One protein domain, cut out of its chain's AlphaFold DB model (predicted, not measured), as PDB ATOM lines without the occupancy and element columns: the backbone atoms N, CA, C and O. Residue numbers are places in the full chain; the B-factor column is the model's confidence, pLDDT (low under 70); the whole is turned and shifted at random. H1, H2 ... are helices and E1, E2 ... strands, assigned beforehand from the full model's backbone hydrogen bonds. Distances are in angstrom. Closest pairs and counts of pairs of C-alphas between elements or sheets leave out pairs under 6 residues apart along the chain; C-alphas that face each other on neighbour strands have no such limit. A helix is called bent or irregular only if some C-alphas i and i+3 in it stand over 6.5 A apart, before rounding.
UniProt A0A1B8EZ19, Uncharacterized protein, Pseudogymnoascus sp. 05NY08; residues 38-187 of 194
ATOM      1  N   SER A  38       3.921   8.469 -25.587       93.06
ATOM      2  CA  SER A  38       2.622   9.068 -25.245       93.06
ATOM      3  C   SER A  38       2.655   9.943 -23.987       93.06
ATOM      4  O   SER A  38       1.681  10.628 -23.687       93.06
ATOM      5  N   SER A  39       3.755   9.916 -23.232       93.12
ATOM      6  CA  SER A  39       4.014  10.825 -22.115       93.12
ATOM      7  C   SER A  39       5.490  10.797 -21.731       93.12
ATOM      8  O   SER A  39       6.188   9.823 -22.021       93.12
ATOM      9  N   VAL A  40       5.953  11.845 -21.056       91.62
ATOM     10  CA  VAL A  40       7.275  11.884 -20.423       91.62
ATOM     11  C   VAL A  40       7.155  12.494 -19.036       91.62
ATOM     12  O   VAL A  40       6.500  13.517 -18.853       91.62
ATOM     13  N   MET A  41       7.785  11.854 -18.055       93.69
ATOM     14  CA  MET A  41       7.945  12.409 -16.718       93.69
ATOM     15  C   MET A  41       9.273  13.160 -16.656       93.69
ATOM     16  O   MET A  41      10.314  12.615 -17.017       93.69
ATOM     17  N   VAL A  42       9.218  14.408 -16.211       93.19
ATOM     18  CA  VAL A  42      10.353  15.320 -16.115       93.19
ATOM     19  C   VAL A  42      10.636  15.597 -14.647       93.19
ATOM     20  O   VAL A  42       9.722  15.868 -13.872       93.19
ATOM     21  N   SER A  43      11.913  15.548 -14.282       93.50
ATOM     22  CA  SER A  43      12.425  15.945 -12.968       93.50
ATOM     23  C   SER A  43      13.597  16.917 -13.129       93.50
ATOM     24  O   SER A  43      14.203  16.975 -14.201       93.50
ATOM     25  N   VAL A  44      13.912  17.690 -12.088       92.62
ATOM     26  CA  VAL A  44      15.061  18.610 -12.085       92.62
ATOM     27  C   VAL A  44      16.195  17.985 -11.285       92.62
ATOM     28  O   VAL A  44      16.053  17.739 -10.086       92.62
ATOM     29  N   ASN A  45      17.329  17.730 -11.938       90.44
ATOM     30  CA  ASN A  45      18.455  17.034 -11.313       90.44
ATOM     31  C   ASN A  45      18.998  17.788 -10.095       90.44
ATOM     32  O   ASN A  45      19.346  17.167  -9.093       90.44
ATOM     33  N   GLU A  46      19.051  19.116 -10.168       89.88
ATOM     34  CA  GLU A  46      19.536  19.964  -9.082       89.88
ATOM     35  C   GLU A  46      18.647  19.847  -7.839       89.88
ATOM     36  O   GLU A  46      19.172  19.714  -6.739       89.88
ATOM     37  N   LEU A  47      17.319  19.797  -8.004       92.81
ATOM     38  CA  LEU A  47      16.390  19.615  -6.885       92.81
ATOM     39  C   LEU A  47      16.483  18.203  -6.292       92.81
ATOM     40  O   LEU A  47      16.504  18.051  -5.074       92.81
ATOM     41  N   ASN A  48      16.616  17.174  -7.135       90.56
ATOM     42  CA  ASN A  48      16.749  15.784  -6.680       90.56
ATOM     43  C   ASN A  48      18.013  15.555  -5.834       90.56
ATOM     44  O   ASN A  48      17.996  14.757  -4.899       90.56
ATOM     45  N   LEU A  49      19.109  16.239  -6.170       89.88
ATOM     46  CA  LEU A  49      20.398  16.112  -5.482       89.88
ATOM     47  C   LEU A  49      20.570  17.106  -4.328       89.88
ATOM     48  O   LEU A  49      21.557  17.016  -3.599       89.88
ATOM     49  N   TRP A  50      19.647  18.056  -4.166       92.19
ATOM     50  CA  TRP A  50      19.814  19.182  -3.253       92.19
ATOM     51  C   TRP A  50      20.056  18.728  -1.813       92.19
ATOM     52  O   TRP A  50      21.058  19.117  -1.215       92.19
ATOM     53  N   LEU A  51      19.200  17.851  -1.280       90.75
ATOM     54  CA  LEU A  51      19.338  17.360   0.089       90.75
ATOM     55  C   LEU A  51      20.631  16.564   0.296       90.75
ATOM     56  O   LEU A  51      21.332  16.785   1.278       90.75
ATOM     57  N   GLU A  52      20.949  15.639  -0.610       89.06
ATOM     58  CA  GLU A  52      22.149  14.802  -0.496       89.06
ATOM     59  C   GLU A  52      23.413  15.668  -0.460       89.06
ATOM     60  O   GLU A  52      24.225  15.540   0.454       89.06
ATOM     61  N   ARG A  53      23.530  16.624  -1.391       90.56
ATOM     62  CA  ARG A  53      24.672  17.545  -1.449       90.56
ATOM     63  C   ARG A  53      24.728  18.487  -0.258       90.56
ATOM     64  O   ARG A  53      25.813  18.750   0.252       90.56
ATOM     65  N   TRP A  54      23.576  18.957   0.216       91.81
ATOM     66  CA  TRP A  54      23.517  19.783   1.415       91.81
ATOM     67  C   TRP A  54      24.023  19.018   2.640       91.81
ATOM     68  O   TRP A  54      24.828  19.554   3.396       91.81
ATOM     69  N   LEU A  55      23.619  17.755   2.811       89.44
ATOM     70  CA  LEU A  55      24.088  16.911   3.911       89.44
ATOM     71  C   LEU A  55      25.588  16.634   3.831       89.44
ATOM     72  O   LEU A  55      26.264  16.746   4.849       89.44
ATOM     73  N   GLU A  56      26.104  16.302   2.646       88.81
ATOM     74  CA  GLU A  56      27.543  16.104   2.426       88.81
ATOM     75  C   GLU A  56      28.346  17.361   2.785       88.81
ATOM     76  O   GLU A  56      29.371  17.269   3.459       88.81
ATOM     77  N   GLN A  57      27.871  18.540   2.371       87.12
ATOM     78  CA  GLN A  57      28.545  19.813   2.626       87.12
ATOM     79  C   GLN A  57      28.504  20.221   4.104       87.12
ATOM     80  O   GLN A  57      29.438  20.862   4.573       87.12
ATOM     81  N   HIS A  58      27.437  19.877   4.826       87.19
ATOM     82  CA  HIS A  58      27.224  20.306   6.212       87.19
ATOM     83  C   HIS A  58      27.571  19.232   7.249       87.19
ATOM     84  O   HIS A  58      27.405  19.437   8.455       87.19
ATOM     85  N   GLN A  59      28.086  18.086   6.803       82.38
ATOM     86  CA  GLN A  59      28.486  17.004   7.686       82.38
ATOM     87  C   GLN A  59      29.609  17.458   8.633       82.38
ATOM     88  O   GLN A  59      30.703  17.823   8.212       82.38
ATOM     89  N   GLY A  60      29.351  17.397   9.941       79.50
ATOM     90  CA  GLY A  60      30.351  17.695  10.972       79.50
ATOM     91  C   GLY A  60      30.600  19.185  11.228       79.50
ATOM     92  O   GLY A  60      31.495  19.525  12.005       79.50
ATOM     93  N   HIS A  61      29.817  20.084  10.631       84.69
ATOM     94  CA  HIS A  61      29.872  21.504  10.970       84.69
ATOM     95  C   HIS A  61      29.410  21.726  12.417       84.69
ATOM     96  O   HIS A  61      28.292  21.379  12.774       84.69
ATOM     97  N   THR A  62      30.254  22.336  13.251       80.25
ATOM     98  CA  THR A  62      29.927  22.766  14.623       80.25
ATOM     99  C   THR A  62      30.564  24.138  14.891       80.25
ATOM    100  O   THR A  62      31.611  24.437  14.313       80.25
ATOM    101  N   PRO A  63      29.949  25.027  15.697       80.44
ATOM    102  CA  PRO A  63      28.659  24.903  16.389       80.44
ATOM    103  C   PRO A  63      27.451  25.352  15.539       80.44
ATOM    104  O   PRO A  63      26.371  25.555  16.072       80.44
ATOM    105  N   ARG A  64      27.621  25.567  14.227       83.69
ATOM    106  CA  ARG A  64      26.590  26.142  13.335       83.69
ATOM    107  C   ARG A  64      25.538  25.129  12.865       83.69
ATOM    108  O   ARG A  64      25.003  25.305  11.776       83.69
ATOM    109  N   SER A  65      25.318  24.048  13.602       88.06
ATOM    110  CA  SER A  65      24.399  22.963  13.255       88.06
ATOM    111  C   SER A  65      23.318  22.828  14.317       88.06
ATOM    112  O   SER A  65      23.592  22.896  15.514       88.06
ATOM    113  N   GLU A  66      22.087  22.636  13.860       89.44
ATOM    114  CA  GLU A  66      20.919  22.451  14.712       89.44
ATOM    115  C   GLU A  66      20.331  21.069  14.431       89.44
ATOM    116  O   GLU A  66      19.945  20.753  13.300       89.44
ATOM    117  N   TYR A  67      20.293  20.234  15.467       86.88
ATOM    118  CA  TYR A  67      19.774  18.873  15.413       86.88
ATOM    119  C   TYR A  67      18.513  18.761  16.263       86.88
ATOM    120  O   TYR A  67      18.421  19.368  17.330       86.88
ATOM    121  N   VAL A  68      17.574  17.940  15.806       87.06
ATOM    122  CA  VAL A  68      16.410  17.504  16.588       87.06
ATOM    123  C   VAL A  68      16.314  15.986  16.564       87.06
ATOM    124  O   VAL A  68      16.890  15.325  15.699       87.06
ATOM    125  N   THR A  69      15.577  15.423  17.506       85.50
ATOM    126  CA  THR A  69      15.277  13.993  17.546       85.50
ATOM    127  C   THR A  69      14.308  13.639  16.417       85.50
ATOM    128  O   THR A  69      13.330  14.354  16.198       85.50
ATOM    129  N   TYR A  70      14.521  12.530  15.703       77.56
ATOM    130  CA  TYR A  70      13.618  12.113  14.618       77.56
ATOM    131  C   TYR A  70      12.167  11.936  15.096       77.56
ATOM    132  O   TYR A  70      11.227  12.273  14.374       77.56
ATOM    133  N   GLY A  71      11.980  11.448  16.327       77.38
ATOM    134  CA  GLY A  71      10.667  11.324  16.965       77.38
ATOM    135  C   GLY A  71       9.916  12.651  17.141       77.38
ATOM    136  O   GLY A  71       8.683  12.632  17.137       77.38
ATOM    137  N   ASP A  72      10.639  13.772  17.213       82.50
ATOM    138  CA  ASP A  72      10.094  15.121  17.419       82.50
ATOM    139  C   ASP A  72       9.739  15.831  16.098       82.50
ATOM    140  O   ASP A  72       9.119  16.893  16.116       82.50
ATOM    141  N   LEU A  73      10.097  15.253  14.943       78.31
ATOM    142  CA  LEU A  73       9.752  15.803  13.629       78.31
ATOM    143  C   LEU A  73       8.253  15.677  13.346       78.31
ATOM    144  O   LEU A  73       7.630  14.653  13.659       78.31
ATOM    145  N   SER A  74       7.687  16.665  12.655       76.19
ATOM    146  CA  SER A  74       6.348  16.526  12.077       76.19
ATOM    147  C   SER A  74       6.329  15.458  10.974       76.19
ATOM    148  O   SER A  74       7.357  15.161  10.361       76.19
ATOM    149  N   ASP A  75       5.161  14.881  10.680       72.12
ATOM    150  CA  ASP A  75       5.015  13.902   9.589       72.12
ATOM    151  C   ASP A  75       5.451  14.475   8.227       72.12
ATOM    152  O   ASP A  75       5.963  13.751   7.372       72.12
ATOM    153  N   ASP A  76       5.329  15.792   8.045       68.88
ATOM    154  CA  ASP A  76       5.779  16.491   6.843       68.88
ATOM    155  C   ASP A  76       7.306  16.657   6.771       68.88
ATOM    156  O   ASP A  76       7.865  16.795   5.682       68.88
ATOM    157  N   GLU A  77       8.023  16.599   7.884       69.44
ATOM    158  CA  GLU A  77       9.489  16.698   7.908       69.44
ATOM    159  C   GLU A  77      10.159  15.321   7.928       69.44
ATOM    160  O   GLU A  77      11.313  15.168   7.509       69.44
ATOM    161  N   ARG A  78       9.420  14.287   8.347       69.50
ATOM    162  CA  ARG A  78       9.868  12.892   8.329       69.50
ATOM    163  C   ARG A  78      10.090  12.421   6.897       69.50
ATOM    164  O   ARG A  78       9.208  11.916   6.213       69.50
ATOM    165  N   SER A  79      11.332  12.522   6.447       65.31
ATOM    166  CA  SER A  79      11.819  11.727   5.320       65.31
ATOM    167  C   SER A  79      12.093  10.328   5.864       65.31
ATOM    168  O   SER A  79      12.852  10.213   6.828       65.31
ATOM    169  N   TYR A  80      11.482   9.269   5.328       55.62
ATOM    170  CA  TYR A  80      11.764   7.913   5.812       55.62
ATOM    171  C   TYR A  80      13.243   7.582   5.553       55.62
ATOM    172  O   TYR A  80      13.661   7.508   4.394       55.62
ATOM    173  N   PRO A  81      14.089   7.388   6.584       51.53
ATOM    174  CA  PRO A  81      15.443   6.933   6.339       51.53
ATOM    175  C   PRO A  81      15.386   5.513   5.767       51.53
ATOM    176  O   PRO A  81      14.681   4.639   6.269       51.53
ATOM    177  N   LYS A  82      16.196   5.260   4.735       48.06
ATOM    178  CA  LYS A  82      16.308   3.965   4.032       48.06
ATOM    179  C   LYS A  82      16.678   2.788   4.957       48.06
ATOM    180  O   LYS A  82      16.583   1.633   4.552       48.06
ATOM    181  N   LYS A  83      17.120   3.084   6.184       44.19
ATOM    182  CA  LYS A  83      17.285   2.162   7.311       44.19
ATOM    183  C   LYS A  83      16.929   2.909   8.595       44.19
ATOM    184  O   LYS A  83      17.720   3.732   9.048       44.19
ATOM    185  N   MET A  84      15.773   2.624   9.186       50.84
ATOM    186  CA  MET A  84      15.587   2.917  10.605       50.84
ATOM    187  C   MET A  84      16.448   1.929  11.395       50.84
ATOM    188  O   MET A  84      16.437   0.730  11.105       50.84
ATOM    189  N   LYS A  85      17.229   2.421  12.360       48.53
ATOM    190  CA  LYS A  85      17.633   1.561  13.475       48.53
ATOM    191  C   LYS A  85      16.367   1.266  14.288       48.53
ATOM    192  O   LYS A  85      15.433   2.062  14.283       48.53
ATOM    193  N   GLU A  86      16.305   0.088  14.900       51.44
ATOM    194  CA  GLU A  86      15.122  -0.459  15.594       51.44
ATOM    195  C   GLU A  86      14.592   0.428  16.746       51.44
ATOM    196  O   GLU A  86      13.522   0.168  17.286       51.44
ATOM    197  N   ASP A  87      15.303   1.504  17.082       53.12
ATOM    198  CA  ASP A  87      15.057   2.477  18.144       53.12
ATOM    199  C   ASP A  87      14.765   3.902  17.622       53.12
ATOM    200  O   ASP A  87      14.982   4.865  18.350       53.12
ATOM    201  N   GLY A  88      14.272   4.039  16.380       52.94
ATOM    202  CA  GLY A  88      14.161   5.266  15.556       52.94
ATOM    203  C   GLY A  88      13.565   6.561  16.148       52.94
ATOM    204  O   GLY A  88      13.448   7.540  15.415       52.94
ATOM    205  N   SER A  89      13.224   6.600  17.435       57.69
ATOM    206  CA  SER A  89      13.062   7.821  18.230       57.69
ATOM    207  C   SER A  89      14.377   8.602  18.299       57.69
ATOM    208  O   SER A  89      14.430   9.715  17.794       57.69
ATOM    209  N   ASP A  90      15.468   8.005  18.792       65.12
ATOM    210  CA  ASP A  90      16.642   8.753  19.290       65.12
ATOM    211  C   ASP A  90      17.677   9.111  18.204       65.12
ATOM    212  O   ASP A  90      18.820   9.470  18.488       65.12
ATOM    213  N   THR A  91      17.307   9.000  16.926       75.75
ATOM    214  CA  THR A  91      18.210   9.359  15.825       75.75
ATOM    215  C   THR A  91      18.240  10.876  15.645       75.75
ATOM    216  O   THR A  91      17.216  11.480  15.333       75.75
ATOM    217  N   GLU A  92      19.417  11.486  15.796       79.50
ATOM    218  CA  GLU A  92      19.623  12.912  15.520       79.50
ATOM    219  C   GLU A  92      19.372  13.230  14.038       79.50
ATOM    220  O   GLU A  92      19.887  12.573  13.126       79.50
ATOM    221  N   TYR A  93      18.595  14.281  13.795       83.00
ATOM    222  CA  TYR A  93      18.215  14.766  12.479       83.00
ATOM    223  C   TYR A  93      18.639  16.228  12.330       83.00
ATOM    224  O   TYR A  93      18.157  17.108  13.038       83.00
ATOM    225  N   LEU A  94      19.566  16.488  11.405       87.19
ATOM    226  CA  LEU A  94      20.063  17.834  11.111       87.19
ATOM    227  C   LEU A  94      18.978  18.652  10.398       87.19
ATOM    228  O   LEU A  94      18.674  18.349   9.244       87.19
ATOM    229  N   VAL A  95      18.422  19.672  11.052       88.88
ATOM    230  CA  VAL A  95      17.326  20.504  10.507       88.88
ATOM    231  C   VAL A  95      17.800  21.824   9.914       88.88
ATOM    232  O   VAL A  95      17.138  22.364   9.032       88.88
ATOM    233  N   ARG A  96      18.949  22.335  10.357       91.00
ATOM    234  CA  ARG A  96      19.499  23.612   9.895       91.00
ATOM    235  C   ARG A  96      21.012  23.630  10.079       91.00
ATOM    236  O   ARG A  96      21.541  23.047  11.029       91.00
ATOM    237  N   CYS A  97      21.725  24.274   9.163       91.38
ATOM    238  CA  CYS A  97      23.165  24.473   9.276       91.38
ATOM    239  C   CYS A  97      23.624  25.698   8.483       91.38
ATOM    240  O   CYS A  97      23.063  25.989   7.438       91.38
ATOM    241  N   CYS A  98      24.656  26.408   8.952       88.69
ATOM    242  CA  CYS A  98      25.237  27.558   8.232       88.69
ATOM    243  C   CYS A  98      24.216  28.643   7.848       88.69
ATOM    244  O   CYS A  98      24.359  29.302   6.825       88.69
ATOM    245  N   ASP A  99      23.214  28.836   8.701       87.56
ATOM    246  CA  ASP A  99      22.094  29.748   8.485       87.56
ATOM    247  C   ASP A  99      21.114  29.341   7.360       87.56
ATOM    248  O   ASP A  99      20.212  30.112   7.018       87.56
ATOM    249  N   GLU A 100      21.235  28.112   6.849       88.31
ATOM    250  CA  GLU A 100      20.386  27.496   5.828       88.31
ATOM    251  C   GLU A 100      19.523  26.378   6.422       88.31
ATOM    252  O   GLU A 100      20.013  25.522   7.168       88.31
ATOM    253  N   ASP A 101      18.243  26.364   6.062       90.44
ATOM    254  CA  ASP A 101      17.328  25.291   6.446       90.44
ATOM    255  C   ASP A 101      17.599  24.028   5.622       90.44
ATOM    256  O   ASP A 101      18.038  24.092   4.467       90.44
ATOM    257  N   ARG A 102      17.328  22.862   6.214       89.62
ATOM    258  CA  ARG A 102      17.474  21.579   5.529       89.62
ATOM    259  C   ARG A 102      16.566  21.540   4.287       89.62
ATOM    260  O   ARG A 102      15.355  21.728   4.415       89.62
ATOM    261  N   PRO A 103      17.104  21.206   3.101       90.50
ATOM    262  CA  PRO A 103      16.300  21.081   1.893       90.50
ATOM    263  C   PRO A 103      15.228  19.982   1.970       90.50
ATOM    264  O   PRO A 103      15.409  18.991   2.690       90.50
ATOM    265  N   PRO A 104      14.153  20.087   1.163       85.88
ATOM    266  CA  PRO A 104      13.164  19.024   1.023       85.88
ATOM    267  C   PRO A 104      13.794  17.695   0.592       85.88
ATOM    268  O   PRO A 104      14.804  17.660  -0.113       85.88
ATOM    269  N   SER A 105      13.170  16.579   0.977       81.56
ATOM    270  CA  SER A 105      13.619  15.265   0.517       81.56
ATOM    271  C   SER A 105      13.429  15.101  -0.992       81.56
ATOM    272  O   SER A 105      12.515  15.669  -1.590       81.56
ATOM    273  N   TRP A 106      14.260  14.253  -1.603       81.19
ATOM    274  CA  TRP A 106      14.151  13.907  -3.022       81.19
ATOM    275  C   TRP A 106      12.791  13.271  -3.377       81.19
ATOM    276  O   TRP A 106      12.347  13.382  -4.512       81.19
ATOM    277  N   GLU A 107      12.100  12.641  -2.418       83.25
ATOM    278  CA  GLU A 107      10.755  12.067  -2.609       83.25
ATOM    279  C   GLU A 107       9.685  13.151  -2.782       83.25
ATOM    280  O   GLU A 107       8.661  12.922  -3.422       83.25
ATOM    281  N   LYS A 108       9.934  14.337  -2.219       84.75
ATOM    282  CA  LYS A 108       9.085  15.524  -2.358       84.75
ATOM    283  C   LYS A 108       9.539  16.428  -3.504       84.75
ATOM    284  O   LYS A 108       8.938  17.480  -3.715       84.75
ATOM    285  N   ALA A 109      10.587  16.043  -4.239       87.25
ATOM    286  CA  ALA A 109      11.058  16.820  -5.370       87.25
ATOM    287  C   ALA A 109       9.970  16.872  -6.460       87.25
ATOM    288  O   ALA A 109       9.352  15.853  -6.790       87.25
ATOM    289  N   PRO A 110       9.716  18.056  -7.032       91.62
ATOM    290  CA  PRO A 110       8.645  18.238  -7.994       91.62
ATOM    291  C   PRO A 110       8.937  17.474  -9.288       91.62
ATOM    292  O   PRO A 110      10.052  17.486  -9.818       91.62
ATOM    293  N   THR A 111       7.895  16.857  -9.840       94.06
ATOM    294  CA  THR A 111       7.924  16.212 -11.157       94.06
ATOM    295  C   THR A 111       6.780  16.722 -12.023       94.06
ATOM    296  O   THR A 111       5.739  17.146 -11.521       94.06
ATOM    297  N   LEU A 112       6.972  16.688 -13.341       95.00
ATOM    298  CA  LEU A 112       5.966  17.088 -14.320       95.00
ATOM    299  C   LEU A 112       5.745  15.966 -15.328       95.00
ATOM    300  O   LEU A 112       6.688  15.517 -15.974       95.00
ATOM    301  N   VAL A 113       4.494  15.547 -15.511       95.38
ATOM    302  CA  VAL A 113       4.123  14.623 -16.589       95.38
ATOM    303  C   VAL A 113       3.625  15.429 -17.781       95.38
ATOM    304  O   VAL A 113       2.542  16.009 -17.740       95.38
ATOM    305  N   VAL A 114       4.402  15.430 -18.858       93.50
ATOM    306  CA  VAL A 114       4.014  16.031 -20.134       93.50
ATOM    307  C   VAL A 114       3.229  15.004 -20.944       93.50
ATOM    308  O   VAL A 114       3.651  13.855 -21.095       93.50
ATOM    309  N   LYS A 115       2.088  15.436 -21.479       94.12
ATOM    310  CA  LYS A 115       1.219  14.661 -22.369       94.12
ATOM    311  C   LYS A 115       1.110  15.369 -23.722       94.12
ATOM    312  O   LYS A 115       1.279  16.586 -23.763       94.12
ATOM    313  N   PRO A 116       0.843  14.631 -24.808       94.00
ATOM    314  CA  PRO A 116       0.632  15.229 -26.117       94.00
ATOM    315  C   PRO A 116      -0.558  16.185 -26.103       94.00
ATOM    316  O   PRO A 116      -1.574  15.899 -25.457       94.00
ATOM    317  N   SER A 117      -0.460  17.272 -26.868       87.69
ATOM    318  CA  SER A 117      -1.648  18.010 -27.292       87.69
ATOM    319  C   SER A 117      -2.583  17.068 -28.059       87.69
ATOM    320  O   SER A 117      -2.128  16.109 -28.693       87.69
ATOM    321  N   ALA A 118      -3.895  17.302 -27.952       69.06
ATOM    322  CA  ALA A 118      -4.899  16.462 -28.599       69.06
ATOM    323  C   ALA A 118      -4.554  16.246 -30.090       69.06
ATOM    324  O   ALA A 118      -4.031  17.145 -30.740       69.06
ATOM    325  N   ASP A 119      -4.820  15.035 -30.588       72.12
ATOM    326  CA  ASP A 119      -4.731  14.600 -31.997       72.12
ATOM    327  C   ASP A 119      -3.412  13.972 -32.494       72.12
ATOM    328  O   ASP A 119      -3.462  13.158 -33.415       72.12
ATOM    329  N   ASN A 120      -2.249  14.211 -31.873       73.31
ATOM    330  CA  ASN A 120      -0.983  13.649 -32.391       73.31
ATOM    331  C   ASN A 120      -0.647  12.238 -31.871       73.31
ATOM    332  O   ASN A 120       0.085  11.493 -32.519       73.31
ATOM    333  N   GLY A 121      -1.158  11.850 -30.696       88.69
ATOM    334  CA  GLY A 121      -0.884  10.544 -30.070       88.69
ATOM    335  C   GLY A 121       0.547  10.358 -29.533       88.69
ATOM    336  O   GLY A 121       0.838   9.330 -28.920       88.69
ATOM    337  N   PHE A 122       1.432  11.342 -29.716       93.06
ATOM    338  CA  PHE A 122       2.803  11.359 -29.200       93.06
ATOM    339  C   PHE A 122       3.225  12.768 -28.778       93.06
ATOM    340  O   PHE A 122       2.753  13.753 -29.342       93.06
ATOM    341  N   VAL A 123       4.121  12.857 -27.793       92.81
ATOM    342  CA  VAL A 123       4.646  14.131 -27.281       92.81
ATOM    343  C   VAL A 123       5.542  14.791 -28.331       92.81
ATOM    344  O   VAL A 123       6.530  14.194 -28.775       92.81
ATOM    345  N   THR A 124       5.218  16.026 -28.706       93.56
ATOM    346  CA  THR A 124       6.048  16.861 -29.586       93.56
ATOM    347  C   THR A 124       7.081  17.672 -28.799       93.56
ATOM    348  O   THR A 124       6.975  17.841 -27.580       93.56
ATOM    349  N   VAL A 125       8.079  18.223 -29.496       92.56
ATOM    350  CA  VAL A 125       9.010  19.199 -28.898       92.56
ATOM    351  C   VAL A 125       8.251  20.406 -28.335       92.56
ATOM    352  O   VAL A 125       8.605  20.899 -27.265       92.56
ATOM    353  N   ASN A 126       7.199  20.864 -29.019       93.00
ATOM    354  CA  ASN A 126       6.378  21.977 -28.548       93.00
ATOM    355  C   ASN A 126       5.612  21.640 -27.269       93.00
ATOM    356  O   ASN A 126       5.687  22.409 -26.316       93.00
ATOM    357  N   ASP A 127       4.965  20.471 -27.198       93.75
ATOM    358  CA  ASP A 127       4.285  20.017 -25.972       93.75
ATOM    359  C   ASP A 127       5.243  20.026 -24.775       93.75
ATOM    360  O   ASP A 127       4.906  20.501 -23.689       93.75
ATOM    361  N   TYR A 128       6.469  19.543 -24.993       93.06
ATOM    362  CA  TYR A 128       7.505  19.523 -23.971       93.06
ATOM    363  C   TYR A 128       7.926  20.926 -23.541       93.06
ATOM    364  O   TYR A 128       7.874  21.238 -22.354       93.06
ATOM    365  N   ILE A 129       8.334  21.789 -24.474       92.25
ATOM    366  CA  ILE A 129       8.853  23.122 -24.137       92.25
ATOM    367  C   ILE A 129       7.759  23.989 -23.505       92.25
ATOM    368  O   ILE A 129       8.017  24.638 -22.489       92.25
ATOM    369  N   SER A 130       6.542  23.969 -24.052       92.56
ATOM    370  CA  SER A 130       5.415  24.752 -23.537       92.56
ATOM    371  C   SER A 130       4.970  24.317 -22.140       92.56
ATOM    372  O   SER A 130       4.494  25.161 -21.384       92.56
ATOM    373  N   ALA A 131       5.145  23.046 -21.768       94.06
ATOM    374  CA  ALA A 131       4.844  22.564 -20.419       94.06
ATOM    375  C   ALA A 131       6.020  22.767 -19.447       94.06
ATOM    376  O   ALA A 131       5.841  23.257 -18.331       94.06
ATOM    377  N   VAL A 132       7.237  22.411 -19.867       93.31
ATOM    378  CA  VAL A 132       8.425  22.393 -19.003       93.31
ATOM    379  C   VAL A 132       8.925  23.800 -18.708       93.31
ATOM    380  O   VAL A 132       9.293  24.070 -17.569       93.31
ATOM    381  N   HIS A 133       8.936  24.717 -19.680       92.69
ATOM    382  CA  HIS A 133       9.507  26.046 -19.452       92.69
ATOM    383  C   HIS A 133       8.759  26.841 -18.361       92.69
ATOM    384  O   HIS A 133       9.417  27.260 -17.407       92.69
ATOM    385  N   PRO A 134       7.420  27.003 -18.402       95.31
ATOM    386  CA  PRO A 134       6.692  27.680 -17.327       95.31
ATOM    387  C   PRO A 134       6.818  26.967 -15.977       95.31
ATOM    388  O   PRO A 134       6.949  27.625 -14.948       95.31
ATOM    389  N   TRP A 135       6.832  25.630 -15.976       95.69
ATOM    390  CA  TRP A 135       7.015  24.833 -14.763       95.69
ATOM    391  C   TRP A 135       8.377  25.090 -14.106       95.69
ATOM    392  O   TRP A 135       8.432  25.396 -12.917       95.69
ATOM    393  N   LEU A 136       9.468  25.093 -14.878       94.38
ATOM    394  CA  LEU A 136      10.793  25.462 -14.365       94.38
ATOM    395  C   LEU A 136      10.814  26.898 -13.838       94.38
ATOM    396  O   LEU A 136      11.373  27.158 -12.775       94.38
ATOM    397  N   MET A 137      10.173  27.827 -14.549       93.75
ATOM    398  CA  MET A 137      10.099  29.224 -14.123       93.75
ATOM    399  C   MET A 137       9.313  29.404 -12.818       93.75
ATOM    400  O   MET A 137       9.684  30.265 -12.025       93.75
ATOM    401  N   SER A 138       8.293  28.580 -12.550       95.44
ATOM    402  CA  SER A 138       7.550  28.631 -11.278       95.44
ATOM    403  C   SER A 138       8.370  28.211 -10.054       95.44
ATOM    404  O   SER A 138       8.024  28.594  -8.943       95.44
ATOM    405  N   MET A 139       9.470  27.480 -10.253       94.19
ATOM    406  CA  MET A 139      10.339  26.963  -9.183       94.19
ATOM    407  C   MET A 139      11.742  27.572  -9.258       94.19
ATOM    408  O   MET A 139      12.715  27.000  -8.768       94.19
ATOM    409  N   ARG A 140      11.870  28.721  -9.933       91.44
ATOM    410  CA  ARG A 140      13.164  29.333 -10.241       91.44
ATOM    411  C   ARG A 140      14.013  29.545  -8.991       91.44
ATOM    412  O   ARG A 140      15.194  29.229  -9.026       91.44
ATOM    413  N   GLU A 141      13.438  30.057  -7.908       89.81
ATOM    414  CA  GLU A 141      14.196  30.367  -6.688       89.81
ATOM    415  C   GLU A 141      14.723  29.105  -5.986       89.81
ATOM    416  O   GLU A 141      15.885  29.069  -5.572       89.81
ATOM    417  N   ASP A 142      13.929  28.033  -5.945       91.81
ATOM    418  CA  ASP A 142      14.353  26.746  -5.383       91.81
ATOM    419  C   ASP A 142      15.471  26.124  -6.221       91.81
ATOM    420  O   ASP A 142      16.495  25.695  -5.691       91.81
ATOM    421  N   ILE A 143      15.325  26.149  -7.551       91.00
ATOM    422  CA  ILE A 143      16.358  25.690  -8.489       91.00
ATOM    423  C   ILE A 143      17.657  26.471  -8.273       91.00
ATOM    424  O   ILE A 143      18.736  25.883  -8.206       91.00
ATOM    425  N   MET A 144      17.563  27.794  -8.147       88.19
ATOM    426  CA  MET A 144      18.719  28.666  -7.941       88.19
ATOM    427  C   MET A 144      19.413  28.387  -6.607       88.19
ATOM    428  O   MET A 144      20.645  28.381  -6.547       88.19
ATOM    429  N   THR A 145      18.645  28.103  -5.558       89.25
ATOM    430  CA  THR A 145      19.180  27.730  -4.244       89.25
ATOM    431  C   THR A 145      19.858  26.363  -4.298       89.25
ATOM    432  O   THR A 145      21.020  26.236  -3.906       89.25
ATOM    433  N   ALA A 146      19.206  25.363  -4.894       90.06
ATOM    434  CA  ALA A 146      19.778  24.035  -5.092       90.06
ATOM    435  C   ALA A 146      21.065  24.071  -5.927       90.06
ATOM    436  O   ALA A 146      22.041  23.403  -5.593       90.06
ATOM    437  N   MET A 147      21.124  24.897  -6.977       87.00
ATOM    438  CA  MET A 147      22.328  25.068  -7.796       87.00
ATOM    439  C   MET A 147      23.534  25.575  -6.996       87.00
ATOM    440  O   MET A 147      24.657  25.152  -7.285       87.00
ATOM    441  N   ARG A 148      23.337  26.452  -5.999       85.12
ATOM    442  CA  ARG A 148      24.435  26.917  -5.124       85.12
ATOM    443  C   ARG A 148      25.059  25.756  -4.364       85.12
ATOM    444  O   ARG A 148      26.280  25.646  -4.340       85.12
ATOM    445  N   VAL A 149      24.222  24.873  -3.829       84.88
ATOM    446  CA  VAL A 149      24.652  23.701  -3.060       84.88
ATOM    447  C   VAL A 149      25.251  22.628  -3.976       84.88
ATOM    448  O   VAL A 149      26.371  22.171  -3.773       84.88
ATOM    449  N   VAL A 150      24.535  22.234  -5.031       81.31
ATOM    450  CA  VAL A 150      24.886  21.071  -5.863       81.31
ATOM    451  C   VAL A 150      26.096  21.329  -6.759       81.31
ATOM    452  O   VAL A 150      26.895  20.426  -7.009       81.31
ATOM    453  N   LEU A 151      26.219  22.545  -7.293       75.25
ATOM    454  CA  LEU A 151      27.246  22.890  -8.276       75.25
ATOM    455  C   LEU A 151      28.317  23.827  -7.705       75.25
ATOM    456  O   LEU A 151      29.194  24.243  -8.464       75.25
ATOM    457  N   TYR A 152      28.260  24.131  -6.402       74.31
ATOM    458  CA  TYR A 152      29.156  25.064  -5.713       74.31
ATOM    459  C   TYR A 152      29.205  26.445  -6.388       74.31
ATOM    460  O   TYR A 152      30.264  27.076  -6.470       74.31
ATOM    461  N   TYR A 153      28.075  26.909  -6.937       70.50
ATOM    462  CA  TYR A 153      28.031  28.226  -7.572       70.50
ATOM    463  C   TYR A 153      28.242  29.333  -6.526       70.50
ATOM    464  O   TYR A 153      27.654  29.271  -5.443       70.50
ATOM    465  N   PRO A 154      29.027  30.379  -6.847       66.25
ATOM    466  CA  PRO A 154      29.137  31.548  -5.987       66.25
ATOM    467  C   PRO A 154      27.771  32.242  -5.816       66.25
ATOM    468  O   PRO A 154      26.882  32.079  -6.656       66.25
ATOM    469  N   PRO A 155      27.607  33.080  -4.773       60.06
ATOM    470  CA  PRO A 155      26.342  33.760  -4.479       60.06
ATOM    471  C   PRO A 155      25.780  34.571  -5.657       60.06
ATOM    472  O   PRO A 155      24.563  34.674  -5.824       60.06
ATOM    473  N   SER A 156      26.663  35.121  -6.498       66.62
ATOM    474  CA  SER A 156      26.298  35.757  -7.761       66.62
ATOM    475  C   SER A 156      26.016  34.694  -8.823       66.62
ATOM    476  O   SER A 156      26.924  34.235  -9.523       66.62
ATOM    477  N   LEU A 157      24.751  34.295  -8.932       65.62
ATOM    478  CA  LEU A 157      24.328  33.326  -9.933       65.62
ATOM    479  C   LEU A 157      24.330  33.939 -11.345       65.62
ATOM    480  O   LEU A 157      24.121  35.147 -11.498       65.62
ATOM    481  N   PRO A 158      24.547  33.125 -12.392       69.19
ATOM    482  CA  PRO A 158      24.468  33.593 -13.767       69.19
ATOM    483  C   PRO A 158      23.069  34.122 -14.095       69.19
ATOM    484  O   PRO A 158      22.062  33.543 -13.689       69.19
ATOM    485  N   THR A 159      22.997  35.185 -14.894       71.75
ATOM    486  CA  THR A 159      21.728  35.701 -15.435       71.75
ATOM    487  C   THR A 159      21.201  34.856 -16.597       71.75
ATOM    488  O   THR A 159      19.997  34.846 -16.842       71.75
ATOM    489  N   GLU A 160      22.084  34.126 -17.287       83.69
ATOM    490  CA  GLU A 160      21.749  33.251 -18.413       83.69
ATOM    491  C   GLU A 160      22.001  31.778 -18.064       83.69
ATOM    492  O   GLU A 160      23.146  31.316 -17.956       83.69
ATOM    493  N   LEU A 161      20.905  31.034 -17.927       86.94
ATOM    494  CA  LEU A 161      20.903  29.602 -17.647       86.94
ATOM    495  C   LEU A 161      20.458  28.823 -18.879       86.94
ATOM    496  O   LEU A 161      19.578  29.251 -19.625       86.94
ATOM    497  N   MET A 162      21.065  27.659 -19.067       88.19
ATOM    498  CA  MET A 162      20.747  26.718 -20.129       88.19
ATOM    499  C   MET A 162      20.184  25.439 -19.527       88.19
ATOM    500  O   MET A 162      20.738  24.898 -18.569       88.19
ATOM    501  N   VAL A 163      19.106  24.942 -20.132       88.75
ATOM    502  CA  VAL A 163      18.469  23.675 -19.773       88.75
ATOM    503  C   VAL A 163      18.953  22.598 -20.737       88.75
ATOM    504  O   VAL A 163      18.875  22.759 -21.953       88.75
ATOM    505  N   THR A 164      19.464  21.493 -20.204       85.31
ATOM    506  CA  THR A 164      19.857  20.313 -20.983       85.31
ATOM    507  C   THR A 164      18.989  19.139 -20.580       85.31
ATOM    508  O   THR A 164      18.957  18.776 -19.407       85.31
ATOM    509  N   SER A 165      18.309  18.527 -21.546       76.44
ATOM    510  CA  SER A 165      17.572  17.286 -21.310       76.44
ATOM    511  C   SER A 165      18.532  16.094 -21.306       76.44
ATOM    512  O   SER A 165      19.333  15.929 -22.230       76.44
ATOM    513  N   VAL A 166      18.464  15.270 -20.261       61.88
ATOM    514  CA  VAL A 166      19.199  14.009 -20.135       61.88
ATOM    515  C   VAL A 166      18.197  12.913 -19.780       61.88
ATOM    516  O   VAL A 166      17.859  12.720 -18.613       61.88
ATOM    517  N   LEU A 167      17.725  12.184 -20.797       63.25
ATOM    518  CA  LEU A 167      16.737  11.102 -20.681       63.25
ATOM    519  C   LEU A 167      15.428  11.547 -19.991       63.25
ATOM    520  O   LEU A 167      14.521  12.018 -20.668       63.25
ATOM    521  N   ALA A 168      15.339  11.394 -18.664       64.19
ATOM    522  CA  ALA A 168      14.160  11.660 -17.826       64.19
ATOM    523  C   ALA A 168      14.337  12.851 -16.854       64.19
ATOM    524  O   ALA A 168      13.464  13.132 -16.030       64.19
ATOM    525  N   GLY A 169      15.472  13.550 -16.922       80.69
ATOM    526  CA  GLY A 169      15.771  14.701 -16.073       80.69
ATOM    527  C   GLY A 169      16.280  15.884 -16.882       80.69
ATOM    528  O   GLY A 169      16.966  15.715 -17.894       80.69
ATOM    529  N   VAL A 170      15.964  17.091 -16.427       89.94
ATOM    530  CA  VAL A 170      16.615  18.305 -16.912       89.94
ATOM    531  C   VAL A 170      17.755  18.690 -15.981       89.94
ATOM    532  O   VAL A 170      17.667  18.549 -14.764       89.94
ATOM    533  N   MET A 171      18.843  19.148 -16.585       87.19
ATOM    534  CA  MET A 171      19.995  19.730 -15.908       87.19
ATOM    535  C   MET A 171      20.070  21.206 -16.263       87.19
ATOM    536  O   MET A 171      19.924  21.569 -17.436       87.19
ATOM    537  N   ILE A 172      20.335  22.042 -15.268       88.19
ATOM    538  CA  ILE A 172      20.396  23.492 -15.418       88.19
ATOM    539  C   ILE A 172      21.827  23.944 -15.156       88.19
ATOM    540  O   ILE A 172      22.455  23.595 -14.159       88.19
ATOM    541  N   THR A 173      22.394  24.702 -16.090       85.38
ATOM    542  CA  THR A 173      23.789  25.134 -15.982       85.38
ATOM    543  C   THR A 173      24.006  26.512 -16.586       85.38
ATOM    544  O   THR A 173      23.223  26.980 -17.409       85.38
ATOM    545  N   GLU A 174      25.092  27.173 -16.197       86.56
ATOM    546  CA  GLU A 174      25.513  28.425 -16.822       86.56
ATOM    547  C   GLU A 174      25.782  28.229 -18.319       86.56
ATOM    548  O   GLU A 174      26.466  27.284 -18.727       86.56
ATOM    549  N   LYS A 175      25.343  29.188 -19.141       85.81
ATOM    550  CA  LYS A 175      25.577  29.190 -20.592       85.81
ATOM    551  C   LYS A 175      27.026  28.917 -20.997       85.81
ATOM    552  O   LYS A 175      27.257  28.119 -21.899       85.81
ATOM    553  N   LYS A 176      28.016  29.522 -20.334       84.19
ATOM    554  CA  LYS A 176      29.435  29.298 -20.658       84.19
ATOM    555  C   LYS A 176      29.832  27.828 -20.494       84.19
ATOM    556  O   LYS A 176      30.465  27.259 -21.385       84.19
ATOM    557  N   ARG A 177      29.429  27.206 -19.382       81.81
ATOM    558  CA  ARG A 177      29.679  25.787 -19.095       81.81
ATOM    559  C   ARG A 177      28.916  24.885 -20.063       81.81
ATOM    560  O   ARG A 177      29.470  23.894 -20.537       81.81
ATOM    561  N   TRP A 178      27.686  25.262 -20.413       86.69
ATOM    562  CA  TRP A 178      26.891  24.577 -21.429       86.69
ATOM    563  C   TRP A 178      27.587  24.575 -22.795       86.69
ATOM    564  O   TRP A 178      27.813  23.506 -23.355       86.69
ATOM    565  N   ILE A 179      28.019  25.738 -23.294       86.81
ATOM    566  CA  ILE A 179      28.721  25.863 -24.583       86.81
ATOM    567  C   ILE A 179      29.978  24.988 -24.598       86.81
ATOM    568  O   ILE A 179      30.207  24.246 -25.553       86.81
ATOM    569  N   GLN A 180      30.783  25.034 -23.531       84.69
ATOM    570  CA  GLN A 180      31.985  24.205 -23.404       84.69
ATOM    571  C   GLN A 180      31.663  22.708 -23.465       84.69
ATOM    572  O   GLN A 180      32.329  21.967 -24.189       84.69
ATOM    573  N   ARG A 181      30.617  22.270 -22.753       82.88
ATOM    574  CA  ARG A 181      30.154  20.878 -22.777       82.88
ATOM    575  C   ARG A 181      29.699  20.466 -24.176       82.88
ATOM    576  O   ARG A 181      30.134  19.427 -24.666       82.88
ATOM    577  N   MET A 182      28.874  21.283 -24.827       82.62
ATOM    578  CA  MET A 182      28.345  20.981 -26.159       82.62
ATOM    579  C   MET A 182      29.456  20.902 -27.207       82.62
ATOM    580  O   MET A 182      29.448  19.974 -28.008       82.62
ATOM    581  N   ARG A 183      30.464  21.785 -27.148       81.50
ATOM    582  CA  ARG A 183      31.661  21.703 -28.007       81.50
ATOM    583  C   ARG A 183      32.422  20.381 -27.837       81.50
ATOM    584  O   ARG A 183      32.918  19.841 -28.820       81.50
ATOM    585  N   GLY A 184      32.511  19.861 -26.609       68.19
ATOM    586  CA  GLY A 184      33.152  18.574 -26.317       68.19
ATOM    587  C   GLY A 184      32.344  17.361 -26.797       68.19
ATOM    588  O   GLY A 184      32.927  16.377 -27.247       68.19
ATOM    589  N   SER A 185      31.010  17.433 -26.759       59.47
ATOM    590  CA  SER A 185      30.127  16.363 -27.252       59.47
ATOM    591  C   SER A 185      30.091  16.248 -28.782       59.47
ATOM    592  O   SER A 185      29.843  15.157 -29.295       59.47
ATOM    593  N   SER A 186      30.401  17.319 -29.521       51.38
ATOM    594  CA  SER A 186      30.447  17.324 -30.994       51.38
ATOM    595  C   SER A 186      31.513  16.406 -31.611       51.38
ATOM    596  O   SER A 186      31.479  16.174 -32.817       51.38
ATOM    597  N   TYR A 187      32.452  15.867 -30.824       38.03
ATOM    598  CA  TYR A 187      33.514  14.981 -31.319       38.03
ATOM    599  C   TYR A 187      33.125  13.495 -31.417       38.03
ATOM    600  O   TYR A 187      33.884  12.712 -31.981       38.03
TER     601      TYR A 187
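Overview. This is residues 38 to 187 of the 194 residues of an uncharacterized protein of Pseudogymnoascus sp. 05NY08 (UniProt A0A1B8EZ19). The model has two unequal lobes: a larger one built on a curled sheet of four strands, with H2 over one face and H4 packed along E5, and a small head made of the hairpin E2 and E3 with the long loop of residues 70 to 91. H1 runs from the sheet toward the head with H3 packed on it, and residues 98 to 110 lead from the head back to the sheet. Printed are 150 residues, with four named helices and six named strands in the order E1 H1 E2 E3 E4 H2 H3 E5 E6 H4; the class is mixed, helices and strands. The larger sheet, order E4 E1 E6 E5, is mixed, and the sheet of E2 and E3 is antiparallel. The whole is loose, with a radius of gyration of the C-alphas of 18.6 A, and only just elongated, spanning 54 by 36 by 29 A.

Arrangement. E1, residues 40 to 44, pairs in a staggered way: antiparallel with E4, residues 111 to 114, where N 42 and O 112 are 2.8 A apart, and parallel with E6, residues 169 to 174, where N 170 and O 43 are 2.8 A apart. E5, residues 161 to 166, forms a hairpin with E6, with N 164 and O 171 at 2.8 A. H1, residues 45 to 58, only grazes this strongly twisted sheet with its residues 45 to 48. The closest C-alphas of H1 and E3, residues 92 to 97, are those of His 58 and Cys 97, 6.6 A apart. E2, residues 65 to 69, forms a hairpin with E3, with N 68 and O 93 at 2.9 A; both are apart from the larger sheet's four strands. H2, residues 125 to 138, makes two layers with the larger sheet, a helix on one face, at a height of 7.2 A. H3, residues 140 to 151, touches H1 at a steep tilt of 52 degrees, the C-alphas of Trp 50 and Ala 146 being closest at 5.2 A. H4, residues 175 to 185, is over E6 and E5 at a height of 10.5 A over the sheet. Every O i to N i+4 pair is within hydrogen-bond range in H3 and H4, 8 of 10 in H1 and 9 of 10 in H2.

Along the chain. E1 begins at C-alpha 40, (7.275, 11.884, -20.423). H1 is 19.9 A long and irregular, with C-alphas 48 and 51 7.4 A apart. H2 is 20.0 A long, E6 16.8 A and E5 15.9 A. H4 ends at C-alpha 185, (30.127, 16.363, -27.252).

Size, cuts and confidence. The C-alphas farthest apart are those of Pro 63 and Asp 119, 59.7 A. The printed part has no cut. The links E2 to E3 and E3 to E4 are long. The mean pLDDT of the printed part is 82.0; it is under 70 at residues 76 to 90, 118, 154 to 158, 166 to 168 and 184 to 187.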